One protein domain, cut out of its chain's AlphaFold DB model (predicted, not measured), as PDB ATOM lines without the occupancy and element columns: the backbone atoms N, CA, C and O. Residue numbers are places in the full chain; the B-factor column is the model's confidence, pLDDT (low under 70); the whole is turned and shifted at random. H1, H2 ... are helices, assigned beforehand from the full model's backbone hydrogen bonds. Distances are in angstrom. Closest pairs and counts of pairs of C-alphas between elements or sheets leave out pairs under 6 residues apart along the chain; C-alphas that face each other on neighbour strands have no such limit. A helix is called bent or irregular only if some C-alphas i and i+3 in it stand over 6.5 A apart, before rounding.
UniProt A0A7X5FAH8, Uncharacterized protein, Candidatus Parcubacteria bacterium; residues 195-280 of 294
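This is residues 195 to 280 of the 294 residues of an uncharacterized protein of Candidatus Parcubacteria bacterium (UniProt A0A7X5FAH8). One long helix, H1, runs the length of the model, and a shorter helical hairpin of H2 and H3 folds back beside its later part, making a loose up-and-down bundle of three helices. H2 and H3 are packed together side by side, while H1 touches neither of them and is only near each; its first residues, 195 to 204, stick out free at one end, and without them the body spans 43 by 22 by 17 A. The printed part has 86 residues with three named helices, in the order H1, H2, H3, and no named strand; its class is all helix. The whole is loose, with a radius of gyration of the C-alphas of 16.2 A, and the C-alphas span 57 by 23 by 17 A.

H1, the longest helix, takes residues 195 to 228 and measures 49.3 A from first to last C-alpha; it begins with C-alpha 195 at (77.801, 122.745, 154.101). H2, residues 234 to 252, measures 27.4 A and begins with C-alpha 234 at (129.665, 118.014, 146.021). H3, residues 256 to 277, measures 31.8 A and ends with C-alpha 277 at (125.859, 113.851, 141.208). H3 is neither bent nor irregular, but only just: C-alphas 257 and 260 are 6.1 A apart.

H1, H2 and H3 form a bundle, up and down, each helix running against the one before it in the chain. H1 and H2 are close but not clearly touching; their closest C-alphas, those of Leu 227 and Lys 237, are 6.6 A apart. They run opposite ways at a shallow tilt of 20 degrees. H1 and H3 are also close but not clearly touching, with the C-alphas of Tyr 213 and Met 261 the closest, 7.9 A apart. These two run the same way at a shallow tilt of 22 degrees. H2 and H3 touch and form a helical hairpin, with 17 pairs of C-alphas within 8 A. Their closest C-alphas, those of Glu 252 and Arg 258, are 5.5 A apart, and they run opposite ways at a shallow tilt of 8 degrees. In H1 and H2 every O i to N i+4 pair is within hydrogen-bond range; in H3 16 of 18 are.

The C-alphas of Ala 195 and Asp 280, the two farthest apart, are 56.9 A apart. Without residues 195 to 204, which stand free and belong to H1, the body of 76 residues spans 43 by 22 by 17 A. The printed part has no cut. The links from H1 to H2 and from H2 to H3 are tight, with 5 and 3 residues. The mean pLDDT of the printed part is 78.4; it is under 70 at residues 251 to 258, residue 261 and residues 279 to 280.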
ATOM      1  N   ALA A 195      77.142 122.701 155.408       83.06
ATOM      2  CA  ALA A 195      77.801 122.745 154.101       83.06
ATOM      3  C   ALA A 195      78.612 124.037 153.907       83.06
ATOM      4  O   ALA A 195      79.776 123.985 153.505       83.06
ATOM      5  N   GLU A 196      78.035 125.189 154.261       86.12
ATOM      6  CA  GLU A 196      78.720 126.485 154.184       86.12
ATOM      7  C   GLU A 196      79.921 126.539 155.138       86.12
ATOM      8  O   GLU A 196      81.019 126.951 154.758       86.12
ATOM      9  N   ARG A 197      79.758 126.016 156.360       82.88
ATOM     10  CA  ARG A 197      80.852 125.921 157.331       82.88
ATOM     11  C   ARG A 197      81.965 124.983 156.865       82.88
ATOM     12  O   ARG A 197      83.136 125.270 157.107       82.88
ATOM     13  N   LYS A 198      81.621 123.871 156.209       86.88
ATOM     14  CA  LYS A 198      82.601 122.953 155.619       86.88
ATOM     15  C   LYS A 198      83.391 123.639 154.504       86.88
ATOM     16  O   LYS A 198      84.617 123.619 154.563       86.88
ATOM     17  N   LYS A 199      82.710 124.317 153.576       91.75
ATOM     18  CA  LYS A 199      83.351 125.078 152.495       91.75
ATOM     19  C   LYS A 199      84.288 126.163 153.040       91.75
ATOM     20  O   LYS A 199      85.442 126.228 152.644       91.75
ATOM     21  N   MET A 200      83.845 126.935 154.036       88.62
ATOM     22  CA  MET A 200      84.687 127.945 154.691       88.62
ATOM     23  C   MET A 200      85.942 127.334 155.344       88.62
ATOM     24  O   MET A 200      87.012 127.943 155.324       88.62
ATOM     25  N   MET A 201      85.835 126.142 155.944       80.94
ATOM     26  CA  MET A 201      86.999 125.444 156.500       80.94
ATOM     27  C   MET A 201      87.962 124.972 155.405       80.94
ATOM     28  O   MET A 201      89.169 125.104 155.591       80.94
ATOM     29  N   GLU A 202      87.448 124.464 154.285       86.12
ATOM     30  CA  GLU A 202      88.248 124.036 153.130       86.12
ATOM     31  C   GLU A 202      88.976 125.220 152.474       86.12
ATOM     32  O   GLU A 202      90.189 125.149 152.281       86.12
ATOM     33  N   ASP A 203      88.284 126.340 152.246       89.12
ATOM     34  CA  ASP A 203      88.862 127.567 151.676       89.12
ATOM     35  C   ASP A 203      89.972 128.128 152.577       89.12
ATOM     36  O   ASP A 203      91.080 128.429 152.128       89.12
ATOM     37  N   ARG A 204      89.720 128.189 153.892       86.50
ATOM     38  CA  ARG A 204      90.729 128.608 154.873       86.50
ATOM     39  C   ARG A 204      91.927 127.659 154.900       86.50
ATOM     40  O   ARG A 204      93.058 128.095 155.109       86.50
ATOM     41  N   GLN A 205      91.697 126.360 154.720       79.19
ATOM     42  CA  GLN A 205      92.774 125.381 154.661       79.19
ATOM     43  C   GLN A 205      93.625 125.583 153.399       79.19
ATOM     44  O   GLN A 205      94.850 125.589 153.501       79.19
ATOM     45  N   ALA A 206      92.997 125.812 152.242       83.00
ATOM     46  CA  ALA A 206      93.675 126.124 150.983       83.00
ATOM     47  C   ALA A 206      94.532 127.398 151.081       83.00
ATOM     48  O   ALA A 206      95.690 127.399 150.662       83.00
ATOM     49  N   GLU A 207      94.013 128.454 151.712       89.25
ATOM     50  CA  GLU A 207      94.760 129.697 151.944       89.25
ATOM     51  C   GLU A 207      96.008 129.467 152.817       89.25
ATOM     52  O   GLU A 207      97.093 129.984 152.531       89.25
ATOM     53  N   LEU A 208      95.875 128.661 153.876       78.31
ATOM     54  CA  LEU A 208      97.004 128.297 154.732       78.31
ATOM     55  C   LEU A 208      98.062 127.492 153.969       78.31
ATOM     56  O   LEU A 208      99.251 127.731 154.178       78.31
ATOM     57  N   TYR A 209      97.653 126.589 153.071       76.38
ATOM     58  CA  TYR A 209      98.589 125.862 152.212       76.38
ATOM     59  C   TYR A 209      99.355 126.799 151.288       76.38
ATOM     60  O   TYR A 209     100.579 126.738 151.262       76.38
ATOM     61  N   ALA A 210      98.665 127.700 150.587       82.94
ATOM     62  CA  ALA A 210      99.317 128.647 149.686       82.94
ATOM     63  C   ALA A 210     100.387 129.480 150.417       82.94
ATOM     64  O   ALA A 210     101.514 129.612 149.944       82.94
ATOM     65  N   LYS A 211     100.076 129.965 151.628       81.44
ATOM     66  CA  LYS A 211     101.033 130.707 152.468       81.44
ATOM     67  C   LYS A 211     102.218 129.860 152.937       81.44
ATOM     68  O   LYS A 211     103.304 130.402 153.129       81.44
ATOM     69  N   LEU A 212     102.012 128.566 153.178       74.62
ATOM     70  CA  LEU A 212     103.080 127.648 153.571       74.62
ATOM     71  C   LEU A 212     104.020 127.342 152.402       74.62
ATOM     72  O   LEU A 212     105.228 127.399 152.611       74.62
ATOM     73  N   TYR A 213     103.490 127.091 151.201       79.81
ATOM     74  CA  TYR A 213     104.301 126.835 150.004       79.81
ATOM     75  C   TYR A 213     105.195 128.028 149.660       79.81
ATOM     76  O   TYR A 213     106.401 127.860 149.565       79.81
ATOM     77  N   VAL A 214     104.662 129.256 149.654       83.12
ATOM     78  CA  VAL A 214     105.474 130.464 149.395       83.12
ATOM     79  C   VAL A 214     106.646 130.605 150.376       83.12
ATOM     80  O   VAL A 214     107.745 131.003 149.998       83.12
ATOM     81  N   LYS A 215     106.435 130.282 151.658       78.00
ATOM     82  CA  LYS A 215     107.512 130.318 152.662       78.00
ATOM     83  C   LYS A 215     108.527 129.198 152.471       78.00
ATOM     84  O   LYS A 215     109.695 129.387 152.801       78.00
ATOM     85  N   LEU A 216     108.063 128.038 152.018       76.94
ATOM     86  CA  LEU A 216     108.902 126.881 151.769       76.94
ATOM     87  C   LEU A 216     109.811 127.119 150.566       76.94
ATOM     88  O   LEU A 216     111.007 126.880 150.678       76.94
ATOM     89  N   ASP A 217     109.268 127.679 149.488       78.56
ATOM     90  CA  ASP A 217     110.013 128.033 148.278       78.56
ATOM     91  C   ASP A 217     111.103 129.057 148.597       78.56
ATOM     92  O   ASP A 217     112.275 128.821 148.325       78.56
ATOM     93  N   ALA A 218     110.754 130.135 149.308       81.38
ATOM     94  CA  ALA A 218     111.731 131.136 149.736       81.38
ATOM     95  C   ALA A 218     112.843 130.544 150.626       81.38
ATOM     96  O   ALA A 218     113.993 130.986 150.590       81.38
ATOM     97  N   TRP A 219     112.514 129.546 151.453       88.19
ATOM     98  CA  TRP A 219     113.504 128.843 152.266       88.19
ATOM     99  C   TRP A 219     114.402 127.936 151.418       88.19
ATOM    100  O   TRP A 219     115.612 127.920 151.642       88.19
ATOM    101  N   LEU A 220     113.827 127.216 150.451       77.69
ATOM    102  CA  LEU A 220     114.556 126.355 149.521       77.69
ATOM    103  C   LEU A 220     115.529 127.169 148.667       77.69
ATOM    104  O   LEU A 220     116.704 126.821 148.617       77.69
ATOM    105  N   GLU A 221     115.085 128.283 148.090       83.06
ATOM    106  CA  GLU A 221     115.947 129.192 147.327       83.06
ATOM    107  C   GLU A 221     117.128 129.682 148.174       83.06
ATOM    108  O   GLU A 221     118.284 129.564 147.770       83.06
ATOM    109  N   ASN A 222     116.863 130.149 149.400       82.31
ATOM    110  CA  ASN A 222     117.921 130.587 150.312       82.31
ATOM    111  C   ASN A 222     118.899 129.454 150.649       82.31
ATOM    112  O   ASN A 222     120.114 129.653 150.680       82.31
ATOM    113  N   PHE A 223     118.374 128.260 150.920       79.94
ATOM    114  CA  PHE A 223     119.193 127.102 151.237       79.94
ATOM    115  C   PHE A 223     120.067 126.683 150.048       79.94
ATOM    116  O   PHE A 223     121.255 126.423 150.248       79.94
ATOM    117  N   GLN A 224     119.522 126.689 148.829       85.12
ATOM    118  CA  GLN A 224     120.274 126.418 147.608       85.12
ATOM    119  C   GLN A 224     121.401 127.434 147.417       85.12
ATOM    120  O   GLN A 224     122.548 127.021 147.264       85.12
ATOM    121  N   SER A 225     121.116 128.739 147.504       85.81
ATOM    122  CA  SER A 225     122.150 129.777 147.378       85.81
ATOM    123  C   SER A 225     123.270 129.581 148.400       85.81
ATOM    124  O   SER A 225     124.446 129.628 148.056       85.81
ATOM    125  N   ARG A 226     122.929 129.249 149.652       84.50
ATOM    126  CA  ARG A 226     123.924 128.977 150.702       84.50
ATOM    127  C   ARG A 226     124.742 127.711 150.459       84.50
ATOM    128  O   ARG A 226     125.871 127.636 150.938       84.50
ATOM    129  N   LEU A 227     124.182 126.701 149.792       84.38
ATOM    130  CA  LEU A 227     124.947 125.529 149.365       84.38
ATOM    131  C   LEU A 227     125.893 125.883 148.217       84.38
ATOM    132  O   LEU A 227     127.052 125.471 148.253       84.38
ATOM    133  N   GLU A 228     125.429 126.652 147.235       88.69
ATOM    134  CA  GLU A 228     126.224 127.073 146.075       88.69
ATOM    135  C   GLU A 228     127.392 127.985 146.482       88.69
ATOM    136  O   GLU A 228     128.509 127.782 146.017       88.69
ATOM    137  N   GLU A 229     127.174 128.903 147.427       92.12
ATOM    138  CA  GLU A 229     128.210 129.787 147.989       92.12
ATOM    139  C   GLU A 229     129.169 129.079 148.963       92.12
ATOM    140  O   GLU A 229     130.188 129.644 149.367       92.12
ATOM    141  N   SER A 230     128.850 127.856 149.396       92.00
ATOM    142  CA  SER A 230     129.678 127.142 150.366       92.00
ATOM    143  C   SER A 230     130.905 126.500 149.720       92.00
ATOM    144  O   SER A 230     130.830 125.924 148.637       92.00
ATOM    145  N   SER A 231     132.020 126.491 150.453       94.69
ATOM    146  CA  SER A 231     133.260 125.796 150.078       94.69
ATOM    147  C   SER A 231     133.186 124.269 150.252       94.69
ATOM    148  O   SER A 231     134.210 123.628 150.475       94.69
ATOM    149  N   LEU A 232     131.983 123.692 150.274       88.81
ATOM    150  CA  LEU A 232     131.782 122.256 150.456       88.81
ATOM    151  C   LEU A 232     132.028 121.515 149.145       88.81
ATOM    152  O   LEU A 232     131.683 122.016 148.073       88.81
ATOM    153  N   THR A 233     132.540 120.292 149.245       91.75
ATOM    154  CA  THR A 233     132.585 119.374 148.101       91.75
ATOM    155  C   THR A 233     131.169 118.953 147.704       91.75
ATOM    156  O   THR A 233     130.235 119.032 148.512       91.75
ATOM    157  N   ASN A 234     130.980 118.475 146.472       87.25
ATOM    158  CA  ASN A 234     129.665 118.014 146.021       87.25
ATOM    159  C   ASN A 234     129.131 116.855 146.882       87.25
ATOM    160  O   ASN A 234     127.957 116.869 147.252       87.25
ATOM    161  N   VAL A 235     130.001 115.948 147.343       84.81
ATOM    162  CA  VAL A 235     129.647 114.890 148.309       84.81
ATOM    163  C   VAL A 235     129.091 115.477 149.614       84.81
ATOM    164  O   VAL A 235     128.006 115.105 150.053       84.81
ATOM    165  N   GLN A 236     129.766 116.468 150.202       85.12
ATOM    166  CA  GLN A 236     129.303 117.117 151.437       85.12
ATOM    167  C   GLN A 236     127.990 117.896 151.246       85.12
ATOM    168  O   GLN A 236     127.183 118.012 152.175       85.12
ATOM    169  N   LYS A 237     127.754 118.454 150.050       87.00
ATOM    170  CA  LYS A 237     126.475 119.093 149.701       87.00
ATOM    171  C   LYS A 237     125.350 118.057 149.642       87.00
ATOM    172  O   LYS A 237     124.290 118.309 150.217       87.00
ATOM    173  N   ILE A 238     125.595 116.890 149.041       80.12
ATOM    174  CA  ILE A 238     124.646 115.764 148.997       80.12
ATOM    175  C   ILE A 238     124.309 115.280 150.415       80.12
ATOM    176  O   ILE A 238     123.130 115.204 150.761       80.12
ATOM    177  N   GLU A 239     125.305 115.067 151.280       81.50
ATOM    178  CA  GLU A 239     125.080 114.655 152.677       81.50
ATOM    179  C   GLU A 239     124.212 115.662 153.454       81.50
ATOM    180  O   GLU A 239     123.336 115.290 154.243       81.50
ATOM    181  N   ARG A 240     124.413 116.968 153.223       79.81
ATOM    182  CA  ARG A 240     123.570 118.009 153.833       79.81
ATOM    183  C   ARG A 240     122.133 117.970 153.326       79.81
ATOM    184  O   ARG A 240     121.218 118.175 154.127       79.81
ATOM    185  N   ILE A 241     121.937 117.727 152.032       79.56
ATOM    186  CA  ILE A 241     120.608 117.563 151.433       79.56
ATOM    187  C   ILE A 241     119.899 116.352 152.065       79.56
ATOM    188  O   ILE A 241     118.750 116.464 152.495       79.56
ATOM    189  N   GLU A 242     120.603 115.234 152.232       75.94
ATOM    190  CA  GLU A 242     120.079 114.010 152.854       75.94
ATOM    191  C   GLU A 242     119.692 114.187 154.316       75.94
ATOM    192  O   GLU A 242     118.620 113.752 154.748       75.94
ATOM    193  N   ALA A 243     120.529 114.884 155.084       75.56
ATOM    194  CA  ALA A 243     120.233 115.190 156.477       75.56
ATOM    195  C   ALA A 243     118.942 116.014 156.625       75.56
ATOM    196  O   ALA A 243     118.202 115.849 157.599       75.56
ATOM    197  N   ILE A 244     118.659 116.896 155.665       77.50
ATOM    198  CA  ILE A 244     117.434 117.698 155.639       77.50
ATOM    199  C   ILE A 244     116.229 116.846 155.249       77.50
ATOM    200  O   ILE A 244     115.235 116.887 155.974       77.50
ATOM    201  N   GLN A 245     116.321 116.039 154.183       73.88
ATOM    202  CA  GLN A 245     115.259 115.096 153.798       73.88
ATOM    203  C   GLN A 245     114.852 114.222 154.986       73.88
ATOM    204  O   GLN A 245     113.675 114.147 155.337       73.88
ATOM    205  N   LYS A 246     115.835 113.646 155.685       76.25
ATOM    206  CA  LYS A 246     115.596 112.803 156.859       76.25
ATOM    207  C   LYS A 246     114.801 113.521 157.955       76.25
ATOM    208  O   LYS A 246     113.828 112.970 158.464       76.25
ATOM    209  N   ARG A 247     115.165 114.763 158.292       70.44
ATOM    210  CA  ARG A 247     114.433 115.562 159.294       70.44
ATOM    211  C   ARG A 247     112.997 115.861 158.870       70.44
ATOM    212  O   ARG A 247     112.112 115.939 159.721       70.44
ATOM    213  N   PHE A 248     112.752 116.023 157.573       70.69
ATOM    214  CA  PHE A 248     111.403 116.219 157.048       70.69
ATOM    215  C   PHE A 248     110.556 114.945 157.123       70.69
ATOM    216  O   PHE A 248     109.402 115.028 157.546       70.69
ATOM    217  N   TYR A 249     111.123 113.774 156.829       70.88
ATOM    218  CA  TYR A 249     110.432 112.493 157.018       70.88
ATOM    219  C   TYR A 249     110.106 112.212 158.491       70.88
ATOM    220  O   TYR A 249     109.008 111.764 158.820       70.88
ATOM    221  N   GLU A 250     111.004 112.552 159.417       71.19
ATOM    222  CA  GLU A 250     110.737 112.438 160.861       71.19
ATOM    223  C   GLU A 250     109.564 113.346 161.303       71.19
ATOM    224  O   GLU A 250     108.744 112.971 162.153       71.19
ATOM    225  N   TRP A 251     109.416 114.514 160.669       63.22
ATOM    226  CA  TRP A 251     108.325 115.465 160.913       63.22
ATOM    227  C   TRP A 251     106.953 115.009 160.375       63.22
ATOM    228  O   TRP A 251     105.903 115.477 160.849       63.22
ATOM    229  N   GLU A 252     106.941 114.075 159.420       61.44
ATOM    230  CA  GLU A 252     105.756 113.580 158.710       61.44
ATOM    231  C   GLU A 252     104.789 112.785 159.605       61.44
ATOM    232  O   GLU A 252     103.578 112.795 159.372       61.44
ATOM    233  N   SER A 253     105.282 112.208 160.706       56.00
ATOM    234  CA  SER A 253     104.582 111.282 161.620       56.00
ATOM    235  C   SER A 253     103.307 111.805 162.326       56.00
ATOM    236  O   SER A 253     102.769 111.141 163.211       56.00
ATOM    237  N   GLY A 254     102.777 112.982 161.959       54.28
ATOM    238  CA  GLY A 254     101.705 113.658 162.694       54.28
ATOM    239  C   GLY A 254     100.400 113.995 161.962       54.28
ATOM    240  O   GLY A 254      99.369 114.019 162.634       54.28
ATOM    241  N   LYS A 255     100.380 114.337 160.656       63.69
ATOM    242  CA  LYS A 255      99.165 114.865 159.969       63.69
ATOM    243  C   LYS A 255      99.213 114.728 158.439       63.69
ATOM    244  O   LYS A 255     100.231 115.029 157.834       63.69
ATOM    245  N   THR A 256      98.060 114.476 157.807       60.22
ATOM    246  CA  THR A 256      97.851 114.375 156.338       60.22
ATOM    247  C   THR A 256      98.320 115.599 155.542       60.22
ATOM    248  O   THR A 256      98.722 115.489 154.391       60.22
ATOM    249  N   VAL A 257      98.278 116.775 156.171       58.38
ATOM    250  CA  VAL A 257      98.760 118.063 155.637       58.38
ATOM    251  C   VAL A 257     100.273 118.049 155.389       58.38
ATOM    252  O   VAL A 257     100.747 118.716 154.477       58.38
ATOM    253  N   ARG A 258     101.032 117.296 156.196       66.00
ATOM    254  CA  ARG A 258     102.499 117.256 156.133       66.00
ATOM    255  C   ARG A 258     103.003 116.378 154.994       66.00
ATOM    256  O   ARG A 258     103.986 116.751 154.374       66.00
ATOM    257  N   ILE A 259     102.267 115.318 154.665       71.38
ATOM    258  CA  ILE A 259     102.596 114.369 153.589       71.38
ATOM    259  C   ILE A 259     102.817 115.112 152.259       71.38
ATOM    260  O   ILE A 259     103.895 115.055 151.686       71.38
ATOM    261  N   LYS A 260     101.864 115.960 151.838       73.44
ATOM    262  CA  LYS A 260     101.973 116.718 150.571       73.44
ATOM    263  C   LYS A 260     103.120 117.738 150.524       73.44
ATOM    264  O   LYS A 260     103.532 118.138 149.439       73.44
ATOM    265  N   MET A 261     103.580 118.230 151.676       69.88
ATOM    266  CA  MET A 261     104.735 119.136 151.738       69.88
ATOM    267  C   MET A 261     106.046 118.352 151.708       69.88
ATOM    268  O   MET A 261     106.997 118.805 151.080       69.88
ATOM    269  N   VAL A 262     106.079 117.185 152.355       71.88
ATOM    270  CA  VAL A 262     107.216 116.263 152.305       71.88
ATOM    271  C   VAL A 262     107.429 115.765 150.876       71.88
ATOM    272  O   VAL A 262     108.550 115.854 150.395       71.88
ATOM    273  N   ASP A 263     106.365 115.393 150.154       80.06
ATOM    274  CA  ASP A 263     106.453 114.986 148.741       80.06
ATOM    275  C   ASP A 263     107.063 116.082 147.849       80.06
ATOM    276  O   ASP A 263     107.912 115.816 146.999       80.06
ATOM    277  N   TYR A 264     106.634 117.336 148.043       77.56
ATOM    278  CA  TYR A 264     107.157 118.477 147.286       77.56
ATOM    279  C   TYR A 264     108.646 118.705 147.571       77.56
ATOM    280  O   TYR A 264     109.435 118.870 146.644       77.56
ATOM    281  N   LEU A 265     109.034 118.662 148.847       73.00
ATOM    282  CA  LEU A 265     110.423 118.838 149.268       73.00
ATOM    283  C   LEU A 265     111.327 117.726 148.775       73.00
ATOM    284  O   LEU A 265     112.424 118.005 148.307       73.00
ATOM    285  N   ASP A 266     110.879 116.482 148.894       77.38
ATOM    286  CA  ASP A 266     111.667 115.341 148.468       77.38
ATOM    287  C   ASP A 266     111.961 115.417 146.971       77.38
ATOM    288  O   ASP A 266     113.111 115.276 146.557       77.38
ATOM    289  N   LYS A 267     110.950 115.773 146.170       89.75
ATOM    290  CA  LYS A 267     111.126 116.016 144.739       89.75
ATOM    291  C   LYS A 267     112.207 117.070 144.466       89.75
ATOM    292  O   LYS A 267     113.150 116.784 143.734       89.75
ATOM    293  N   THR A 268     112.104 118.257 145.066       79.06
ATOM    294  CA  THR A 268     113.068 119.350 144.832       79.06
ATOM    295  C   THR A 268     114.477 119.000 145.315       79.06
ATOM    296  O   THR A 268     115.464 119.312 144.653       79.06
ATOM    297  N   LEU A 269     114.595 118.319 146.456       75.75
ATOM    298  CA  LEU A 269     115.889 117.917 147.003       75.75
ATOM    299  C   LEU A 269     116.547 116.822 146.152       75.75
ATOM    300  O   LEU A 269     117.762 116.862 145.965       75.75
ATOM    301  N   ASN A 270     115.771 115.899 145.577       77.62
ATOM    302  CA  ASN A 270     116.286 114.891 144.649       77.62
ATOM    303  C   ASN A 270     116.747 115.506 143.318       77.62
ATOM    304  O   ASN A 270     117.823 115.150 142.844       77.62
ATOM    305  N   GLU A 271     116.025 116.491 142.773       84.50
ATOM    306  CA  GLU A 271     116.476 117.254 141.593       84.50
ATOM    307  C   GLU A 271     117.846 117.917 141.842       84.50
ATOM    308  O   GLU A 271     118.725 117.923 140.978       84.50
ATOM    309  N   TRP A 272     118.077 118.442 143.050       79.81
ATOM    310  CA  TRP A 272     119.377 119.005 143.413       79.81
ATOM    311  C   TRP A 272     120.456 117.950 143.618       79.81
ATOM    312  O   TRP A 272     121.593 118.179 143.209       79.81
ATOM    313  N   LYS A 273     120.134 116.799 144.218       74.31
ATOM    314  CA  LYS A 273     121.092 115.690 144.306       74.31
ATOM    315  C   LYS A 273     121.571 115.280 142.925       74.31
ATOM    316  O   LYS A 273     122.772 115.195 142.724       74.31
ATOM    317  N   GLU A 274     120.661 115.087 141.975       83.12
ATOM    318  CA  GLU A 274     121.019 114.737 140.597       83.12
ATOM    319  C   GLU A 274     121.931 115.795 139.962       83.12
ATOM    320  O   GLU A 274     122.958 115.442 139.382       83.12
ATOM    321  N   LYS A 275     121.633 117.089 140.156       83.50
ATOM    322  CA  LYS A 275     122.500 118.195 139.708       83.50
ATOM    323  C   LYS A 275     123.932 118.072 140.249       83.50
ATOM    324  O   LYS A 275     124.874 118.313 139.501       83.50
ATOM    325  N   TYR A 276     124.102 117.716 141.523       78.25
ATOM    326  CA  TYR A 276     125.425 117.579 142.149       78.25
ATOM    327  C   TYR A 276     126.098 116.224 141.883       78.25
ATOM    328  O   TYR A 276     127.319 116.144 141.946       78.25
ATOM    329  N   SER A 277     125.335 115.181 141.551       74.25
ATOM    330  CA  SER A 277     125.859 113.851 141.208       74.25
ATOM    331  C   SER A 277     126.435 113.769 139.792       74.25
ATOM    332  O   SER A 277     127.271 112.914 139.529       74.25
ATOM    333  N   VAL A 278     125.985 114.627 138.871       71.38
ATOM    334  CA  VAL A 278     126.421 114.634 137.458       71.38
ATOM    335  C   VAL A 278     127.588 115.614 137.215       71.38
ATOM    336  O   VAL A 278     128.149 115.649 136.125       71.38
ATOM    337  N   GLY A 279     127.955 116.419 138.220       55.88
ATOM    338  CA  GLY A 279     128.820 117.592 138.060       55.88
ATOM    339  C   GLY A 279     130.330 117.408 138.241       55.88
ATOM    340  O   GLY A 279     131.051 118.285 137.778       55.88
ATOM    341  N   ASP A 280     130.817 116.325 138.853       48.22
ATOM    342  CA  ASP A 280     132.260 116.114 139.042       48.22
ATOM    343  C   ASP A 280     132.733 114.863 138.303       48.22
ATOM    344  O   ASP A 280     132.320 113.737 138.586       48.22
TER     345      ASP A 280